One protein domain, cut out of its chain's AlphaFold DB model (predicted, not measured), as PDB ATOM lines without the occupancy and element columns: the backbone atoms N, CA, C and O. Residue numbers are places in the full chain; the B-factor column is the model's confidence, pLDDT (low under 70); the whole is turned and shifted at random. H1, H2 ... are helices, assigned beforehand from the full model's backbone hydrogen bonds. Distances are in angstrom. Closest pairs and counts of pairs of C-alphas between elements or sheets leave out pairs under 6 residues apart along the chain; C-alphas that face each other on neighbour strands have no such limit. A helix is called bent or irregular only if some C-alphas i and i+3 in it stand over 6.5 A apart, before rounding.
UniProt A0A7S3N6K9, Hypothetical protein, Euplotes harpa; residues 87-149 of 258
ATOM      1  N   ASP A  87     -61.166  52.346   3.657       84.12
ATOM      2  CA  ASP A  87     -60.390  52.214   2.421       84.12
ATOM      3  C   ASP A  87     -58.944  52.703   2.588       84.12
ATOM      4  O   ASP A  87     -58.012  52.062   2.101       84.12
ATOM      5  N   GLU A  88     -58.723  53.797   3.320       82.50
ATOM      6  CA  GLU A  88     -57.380  54.317   3.608       82.50
ATOM      7  C   GLU A  88     -56.619  53.394   4.560       82.50
ATOM      8  O   GLU A  88     -55.449  53.069   4.332       82.50
ATOM      9  N   VAL A  89     -57.311  52.902   5.590       83.94
ATOM     10  CA  VAL A  89     -56.754  51.947   6.556       83.94
ATOM     11  C   VAL A  89     -56.366  50.647   5.863       83.94
ATOM     12  O   VAL A  89     -55.297  50.108   6.131       83.94
ATOM     13  N   ASN A  90     -57.187  50.158   4.934       83.00
ATOM     14  CA  ASN A  90     -56.918  48.937   4.181       83.00
ATOM     15  C   ASN A  90     -55.728  49.097   3.227       83.00
ATOM     16  O   ASN A  90     -54.917  48.177   3.115       83.00
ATOM     17  N   LYS A  91     -55.565  50.269   2.597       85.38
ATOM     18  CA  LYS A  91     -54.364  50.583   1.800       85.38
ATOM     19  C   LYS A  91     -53.103  50.544   2.662       85.38
ATOM     20  O   LYS A  91     -52.110  49.936   2.264       85.38
ATOM     21  N   LEU A  92     -53.140  51.157   3.848       81.81
ATOM     22  CA  LEU A  92     -52.021  51.108   4.792       81.81
ATOM     23  C   LEU A  92     -51.755  49.676   5.261       81.81
ATOM     24  O   LEU A  92     -50.613  49.226   5.229       81.81
ATOM     25  N   LYS A  93     -52.809  48.954   5.648       86.56
ATOM     26  CA  LYS A  93     -52.730  47.562   6.082       86.56
ATOM     27  C   LYS A  93     -52.044  46.704   5.031       86.56
ATOM     28  O   LYS A  93     -51.103  46.007   5.376       86.56
ATOM     29  N   SER A  94     -52.435  46.808   3.761       80.31
ATOM     30  CA  SER A  94     -51.785  46.012   2.722       80.31
ATOM     31  C   SER A  94     -50.305  46.340   2.568       80.31
ATOM     32  O   SER A  94     -49.507  45.428   2.398       80.31
ATOM     33  N   ARG A  95     -49.912  47.616   2.665       79.88
ATOM     34  CA  ARG A  95     -48.490  47.994   2.614       79.88
ATOM     35  C   ARG A  95     -47.709  47.413   3.790       79.88
ATOM     36  O   ARG A  95     -46.572  46.982   3.619       79.88
ATOM     37  N   VAL A  96     -48.307  47.402   4.981       85.56
ATOM     38  CA  VAL A  96     -47.705  46.795   6.175       85.56
ATOM     39  C   VAL A  96     -47.614  45.280   6.018       85.56
ATOM     40  O   VAL A  96     -46.548  44.721   6.261       85.56
ATOM     41  N   ASP A  97     -48.683  44.627   5.565       83.19
ATOM     42  CA  ASP A  97     -48.722  43.184   5.326       83.19
ATOM     43  C   ASP A  97     -47.667  42.776   4.286       83.19
ATOM     44  O   ASP A  97     -46.924  41.822   4.512       83.19
ATOM     45  N   ASP A  98     -47.503  43.551   3.211       81.56
ATOM     46  CA  ASP A  98     -46.449  43.336   2.215       81.56
ATOM     47  C   ASP A  98     -45.054  43.398   2.856       81.56
ATOM     48  O   ASP A  98     -44.221  42.515   2.630       81.56
ATOM     49  N   ILE A  99     -44.790  44.397   3.707       81.12
ATOM     50  CA  ILE A  99     -43.514  44.510   4.429       81.12
ATOM     51  C   ILE A  99     -43.318  43.309   5.354       81.12
ATOM     52  O   ILE A  99     -42.266  42.671   5.300       81.12
ATOM     53  N   VAL A 100     -44.318  42.958   6.159       80.62
ATOM     54  CA  VAL A 100     -44.249  41.826   7.092       80.62
ATOM     55  C   VAL A 100     -43.985  40.524   6.337       80.62
ATOM     56  O   VAL A 100     -43.101  39.763   6.727       80.62
ATOM     57  N   CYS A 101     -44.649  40.299   5.204       76.75
ATOM     58  CA  CYS A 101     -44.398  39.144   4.345       76.75
ATOM     59  C   CYS A 101     -42.996  39.161   3.718       76.75
ATOM     60  O   CYS A 101     -42.410  38.102   3.478       76.75
ATOM     61  N   THR A 102     -42.419  40.338   3.459       79.38
ATOM     62  CA  THR A 102     -41.045  40.432   2.946       79.38
ATOM     63  C   THR A 102     -39.981  40.177   4.012       79.38
ATOM     64  O   THR A 102     -38.853  39.822   3.643       79.38
ATOM     65  N   LEU A 103     -40.302  40.345   5.299       82.44
ATOM     66  CA  LEU A 103     -39.403  40.103   6.424       82.44
ATOM     67  C   LEU A 103     -39.318  38.600   6.704       82.44
ATOM     68  O   LEU A 103     -40.207  37.982   7.273       82.44
ATOM     69  N   THR A 104     -38.203  37.994   6.307       86.31
ATOM     70  CA  THR A 104     -37.921  36.579   6.581       86.31
ATOM     71  C   THR A 104     -36.778  36.451   7.577       86.31
ATOM     72  O   THR A 104     -35.865  37.278   7.587       86.31
ATOM     73  N   ASN A 105     -36.750  35.361   8.350       86.94
ATOM     74  CA  ASN A 105     -35.655  35.071   9.288       86.94
ATOM     75  C   ASN A 105     -34.271  35.089   8.617       86.94
ATOM     76  O   ASN A 105     -33.288  35.483   9.238       86.94
ATOM     77  N   LYS A 106     -34.190  34.702   7.335       86.12
ATOM     78  CA  LYS A 106     -32.955  34.785   6.541       86.12
ATOM     79  C   LYS A 106     -32.495  36.234   6.366       86.12
ATOM     80  O   LYS A 106     -31.331  36.527   6.614       86.12
ATOM     81  N   LYS A 107     -33.413  37.137   6.002       83.12
ATOM     82  CA  LYS A 107     -33.115  38.570   5.884       83.12
ATOM     83  C   LYS A 107     -32.749  39.174   7.232       83.12
ATOM     84  O   LYS A 107     -31.756  39.879   7.298       83.12
ATOM     85  N   ILE A 108     -33.482  38.855   8.298       86.19
ATOM     86  CA  ILE A 108     -33.185  39.369   9.646       86.19
ATOM     87  C   ILE A 108     -31.761  38.980  10.061       86.19
ATOM     88  O   ILE A 108     -30.986  39.844  10.452       86.19
ATOM     89  N   LYS A 109     -31.377  37.708   9.896       88.25
ATOM     90  CA  LYS A 109     -30.012  37.246  10.198       88.25
ATOM     91  C   LYS A 109     -28.948  37.944   9.346       88.25
ATOM     92  O   LYS A 109     -27.911  38.321   9.881       88.25
ATOM     93  N   ALA A 110     -29.204  38.145   8.052       85.81
ATOM     94  CA  ALA A 110     -28.292  38.878   7.173       85.81
ATOM     95  C   ALA A 110     -28.137  40.349   7.608       85.81
ATOM     96  O   ALA A 110     -27.019  40.838   7.736       85.81
ATOM     97  N   TYR A 111     -29.246  41.027   7.924       86.38
ATOM     98  CA  TYR A 111     -29.239  42.391   8.460       86.38
ATOM     99  C   TYR A 111     -28.474  42.485   9.783       86.38
ATOM    100  O   TYR A 111     -27.637  43.368   9.927       86.38
ATOM    101  N   MET A 112     -28.698  41.556  10.719       88.88
ATOM    102  CA  MET A 112     -27.955  41.503  11.985       88.88
ATOM    103  C   MET A 112     -26.457  41.277  11.762       88.88
ATOM    104  O   MET A 112     -25.644  41.943  12.394       88.88
ATOM    105  N   SER A 113     -26.081  40.371  10.853       89.31
ATOM    106  CA  SER A 113     -24.673  40.149  10.508       89.31
ATOM    107  C   SER A 113     -24.035  41.427   9.967       89.31
ATOM    108  O   SER A 113     -22.962  41.810  10.423       89.31
ATOM    109  N   ASN A 114     -24.713  42.142   9.071       87.94
ATOM    110  CA  ASN A 114     -24.198  43.394   8.519       87.94
ATOM    111  C   ASN A 114     -24.136  44.523   9.541       87.94
ATOM    112  O   ASN A 114     -23.203  45.319   9.504       87.94
ATOM    113  N   GLU A 115     -25.080  44.577  10.474       89.44
ATOM    114  CA  GLU A 115     -25.030  45.522  11.585       89.44
ATOM    115  C   GLU A 115     -23.801  45.271  12.468       89.44
ATOM    116  O   GLU A 115     -23.058  46.203  12.769       89.44
ATOM    117  N   VAL A 116     -23.502  44.007  12.788       91.00
ATOM    118  CA  VAL A 116     -22.278  43.638  13.516       91.00
ATOM    119  C   VAL A 116     -21.025  44.021  12.723       91.00
ATOM    120  O   VAL A 116     -20.118  44.629  13.285       91.00
ATOM    121  N   LYS A 117     -20.975  43.750  11.411       89.44
ATOM    122  CA  LYS A 117     -19.843  44.162  10.554       89.44
ATOM    123  C   LYS A 117     -19.643  45.685  10.560       89.44
ATOM    124  O   LYS A 117     -18.513  46.154  10.669       89.44
ATOM    125  N   LYS A 118     -20.724  46.471  10.496       89.44
ATOM    126  CA  LYS A 118     -20.667  47.942  10.596       89.44
ATOM    127  C   LYS A 118     -20.156  48.405  11.953       89.44
ATOM    128  O   LYS A 118     -19.353  49.332  12.020       89.44
ATOM    129  N   GLN A 119     -20.606  47.765  13.028       89.00
ATOM    130  CA  GLN A 119     -20.140  48.072  14.377       89.00
ATOM    131  C   GLN A 119     -18.654  47.753  14.547       89.00
ATOM    132  O   GLN A 119     -17.945  48.553  15.148       89.00
ATOM    133  N   ILE A 120     -18.167  46.648  13.971       89.94
ATOM    134  CA  ILE A 120     -16.739  46.301  13.936       89.94
ATOM    135  C   ILE A 120     -15.939  47.407  13.238       89.94
ATOM    136  O   ILE A 120     -14.958  47.889  13.798       89.94
ATOM    137  N   LEU A 121     -16.398  47.871  12.071       86.75
ATOM    138  CA  LEU A 121     -15.731  48.937  11.316       86.75
ATOM    139  C   LEU A 121     -15.716  50.282  12.068       86.75
ATOM    140  O   LEU A 121     -14.756  51.042  11.970       86.75
ATOM    141  N   ASN A 122     -16.782  50.589  12.812       87.19
ATOM    142  CA  ASN A 122     -16.924  51.849  13.547       87.19
ATOM    143  C   ASN A 122     -16.323  51.801  14.969       87.19
ATOM    144  O   ASN A 122     -16.315  52.807  15.685       87.19
ATOM    145  N   ASN A 123     -15.828  50.643  15.414       91.75
ATOM    146  CA  ASN A 123     -15.254  50.492  16.743       91.75
ATOM    147  C   ASN A 123     -13.882  51.179  16.823       91.75
ATOM    148  O   ASN A 123     -12.951  50.842  16.095       91.75
ATOM    149  N   LYS A 124     -13.732  52.124  17.759       88.50
ATOM    150  CA  LYS A 124     -12.486  52.879  17.969       88.50
ATOM    151  C   LYS A 124     -11.313  51.989  18.385       88.50
ATOM    152  O   LYS A 124     -10.184  52.293  18.022       88.50
ATOM    153  N   ASN A 125     -11.584  50.895  19.096       88.44
ATOM    154  CA  ASN A 125     -10.550  49.996  19.613       88.44
ATOM    155  C   ASN A 125      -9.924  49.122  18.517       88.44
ATOM    156  O   ASN A 125      -8.820  48.627  18.695       88.44
ATOM    157  N   LEU A 126     -10.622  48.934  17.393       84.19
ATOM    158  CA  LEU A 126     -10.168  48.100  16.277       84.19
ATOM    159  C   LEU A 126      -9.503  48.914  15.160       84.19
ATOM    160  O   LEU A 126      -9.109  48.349  14.147       84.19
ATOM    161  N   LYS A 127      -9.351  50.234  15.330       84.94
ATOM    162  CA  LYS A 127      -8.740  51.092  14.305       84.94
ATOM    163  C   LYS A 127      -7.285  50.731  14.023       84.94
ATOM    164  O   LYS A 127      -6.960  50.553  12.861       84.94
ATOM    165  N   GLY A 128      -6.470  50.538  15.066       85.62
ATOM    166  CA  GLY A 128      -5.066  50.139  14.902       85.62
ATOM    167  C   GLY A 128      -4.917  48.795  14.182       85.62
ATOM    168  O   GLY A 128      -4.115  48.671  13.269       85.62
ATOM    169  N   TYR A 129      -5.788  47.828  14.492       88.38
ATOM    170  CA  TYR A 129      -5.822  46.537  13.797       88.38
ATOM    171  C   TYR A 129      -6.102  46.690  12.291       88.38
ATOM    172  O   TYR A 129      -5.420  46.092  11.464       88.38
ATOM    173  N   PHE A 130      -7.070  47.536  11.919       88.25
ATOM    174  CA  PHE A 130      -7.413  47.798  10.515       88.25
ATOM    175  C   PHE A 130      -6.448  48.743   9.783       88.25
ATOM    176  O   PHE A 130      -6.567  48.885   8.567       88.25
ATOM    177  N   GLU A 131      -5.557  49.434  10.494       87.19
ATOM    178  CA  GLU A 131      -4.450  50.198   9.903       87.19
ATOM    179  C   GLU A 131      -3.289  49.268   9.532       87.19
ATOM    180  O   GLU A 131      -2.656  49.468   8.503       87.19
ATOM    181  N   GLU A 132      -3.063  48.213  10.320       89.88
ATOM    182  CA  GLU A 132      -2.081  47.165  10.014       89.88
ATOM    183  C   GLU A 132      -2.593  46.158   8.967       89.88
ATOM    184  O   GLU A 132      -1.805  45.624   8.192       89.88
ATOM    185  N   HIS A 133      -3.910  45.910   8.920       88.44
ATOM    186  CA  HIS A 133      -4.555  44.939   8.024       88.44
ATOM    187  C   HIS A 133      -5.614  45.624   7.145       88.44
ATOM    188  O   HIS A 133      -6.826  45.441   7.316       88.44
ATOM    189  N   GLU A 134      -5.157  46.439   6.191       87.44
ATOM    190  CA  GLU A 134      -6.045  47.185   5.288       87.44
ATOM    191  C   GLU A 134      -6.855  46.259   4.360       87.44
ATOM    192  O   GLU A 134      -8.033  46.515   4.103       87.44
ATOM    193  N   GLU A 135      -6.291  45.118   3.962       87.62
ATOM    194  CA  GLU A 135      -6.971  44.118   3.126       87.62
ATOM    195  C   GLU A 135      -8.253  43.573   3.788       87.62
ATOM    196  O   GLU A 135      -9.313  43.491   3.161       87.62
ATOM    197  N   GLU A 136      -8.213  43.265   5.089       88.81
ATOM    198  CA  GLU A 136      -9.381  42.757   5.825       88.81
ATOM    199  C   GLU A 136     -10.489  43.807   5.949       88.81
ATOM    200  O   GLU A 136     -11.685  43.498   5.884       88.81
ATOM    201  N   LYS A 137     -10.095  45.074   6.084       87.75
ATOM    202  CA  LYS A 137     -11.010  46.216   6.112       87.75
ATOM    203  C   LYS A 137     -11.737  46.368   4.776       87.75
ATOM    204  O   LYS A 137     -12.941  46.642   4.769       87.75
ATOM    205  N   GLU A 138     -11.042  46.189   3.656       87.50
ATOM    206  CA  GLU A 138     -11.635  46.238   2.314       87.50
ATOM    207  C   GLU A 138     -12.566  45.051   2.041       87.50
ATOM    208  O   GLU A 138     -13.675  45.236   1.525       87.50
ATOM    209  N   ILE A 139     -12.192  43.844   2.470       88.25
ATOM    210  CA  ILE A 139     -13.062  42.657   2.402       88.25
ATOM    211  C   ILE A 139     -14.348  42.889   3.209       88.25
ATOM    212  O   ILE A 139     -15.455  42.592   2.747       88.25
ATOM    213  N   LEU A 140     -14.235  43.474   4.403       85.88
ATOM    214  CA  LEU A 140     -15.393  43.756   5.245       85.88
ATOM    215  C   LEU A 140     -16.317  44.813   4.617       85.88
ATOM    216  O   LEU A 140     -17.539  44.638   4.628       85.88
ATOM    217  N   LYS A 141     -15.755  45.877   4.028       86.81
ATOM    218  CA  LYS A 141     -16.519  46.910   3.303       86.81
ATOM    219  C   LYS A 141     -17.231  46.344   2.076       86.81
ATOM    220  O   LYS A 141     -18.437  46.542   1.934       86.81
ATOM    221  N   SER A 142     -16.521  45.592   1.238       84.00
ATOM    222  CA  SER A 142     -17.093  44.991   0.027       84.00
ATOM    223  C   SER A 142     -18.212  43.993   0.347       84.00
ATOM    224  O   SER A 142     -19.238  43.982  -0.335       84.00
ATOM    225  N   SER A 143     -18.086  43.225   1.439       83.31
ATOM    226  CA  SER A 143     -19.157  42.344   1.928       83.31
ATOM    227  C   SER A 143     -20.401  43.111   2.393       83.31
ATOM    228  O   SER A 143     -21.519  42.628   2.214       83.31
ATOM    229  N   ILE A 144     -20.237  44.291   2.996       83.06
ATOM    230  CA  ILE A 144     -21.369  45.143   3.382       83.06
ATOM    231  C   ILE A 144     -22.052  45.699   2.123       83.06
ATOM    232  O   ILE A 144     -23.276  45.628   2.011       83.06
ATOM    233  N   GLU A 145     -21.285  46.214   1.159       75.00
ATOM    234  CA  GLU A 145     -21.796  46.812  -0.085       75.00
ATOM    235  C   GLU A 145     -22.493  45.804  -1.008       75.00
ATOM    236  O   GLU A 145     -23.510  46.129  -1.629       75.00
ATOM    237  N   SER A 146     -22.013  44.558  -1.074       66.94
ATOM    238  CA  SER A 146     -22.647  43.515  -1.888       66.94
ATOM    239  C   SER A 146     -24.074  43.200  -1.436       66.94
ATOM    240  O   SER A 146     -24.939  42.912  -2.269       66.94
ATOM    241  N   ASP A 147     -24.332  43.315  -0.133       63.41
ATOM    242  CA  ASP A 147     -25.640  43.061   0.467       63.41
ATOM    243  C   ASP A 147     -26.607  44.241   0.292       63.41
ATOM    244  O   ASP A 147     -27.821  44.050   0.348       63.41
ATOM    245  N   TYR A 148     -26.115  45.442  -0.040       58.50
ATOM    246  CA  TYR A 148     -26.936  46.596  -0.436       58.50
ATOM    247  C   TYR A 148     -27.576  46.460  -1.828       58.50
ATOM    248  O   TYR A 148     -28.294  47.356  -2.275       58.50
ATOM    249  N   LYS A 149     -27.451  45.307  -2.504       55.88
ATOM    250  CA  LYS A 149     -28.213  44.978  -3.729       55.88
ATOM    251  C   LYS A 149     -29.740  44.863  -3.521       55.88
ATOM    252  O   LYS A 149     -30.459  44.422  -4.415       55.88
TER     253      LYS A 149
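Overview. This is residues 87 to 149 of the 258 residues of the protein "Hypothetical protein" of Euplotes harpa (UniProt A0A7S3N6K9). H1 is a free arm reaching away from a body in which H2 and H4 pack partly side by side, with H3 at the turn between them. The printed part has 63 residues with four named helices, H1, H2, H3 and H4 in that order along the chain, which hold 57 of them; there is no named strand, and the class is all helix. The whole is extended, with a radius of gyration of the C-alphas of 17.7 A and spans of 59 by 20 by 17 A.

Along the chain. H1, residues 87 to 102, begins with C-alpha 87 at (-60.390, 52.214, 2.421) and is 22.7 A long. H2, residues 105 to 122, measures 25.5 A. H3, residues 124 to 132, measures 14.3 A and is irregular, C-alphas 125 and 128 being 7.2 A apart. H4, residues 134 to 147, measures 20.6 A and ends at (-25.640, 43.061, 0.467).

Arrangement. H1 is apart from H2, H3 and H4. H2, with residues 114 to 121 alone, touches H4, the closest C-alphas being Asn 114 and Ile 144, 6.1 A. They run opposite ways at a shallow tilt of 32 degrees, only just short of steep. H3 is close to H4 but not clearly touching, Phe 130 and Lys 137 having the closest C-alphas, 5.9 A. Each O i to N i+4 pair is within hydrogen-bond range in H1 and H2, 3 of 5 in H3 and 9 of 10 in H4.

Size, cuts and confidence. The C-alphas farthest apart, Asp 87 and Glu 132, are 59.0 A apart. The printed part has no cut, and its three links are tight. Residues 146 to 149 have pLDDT under 70.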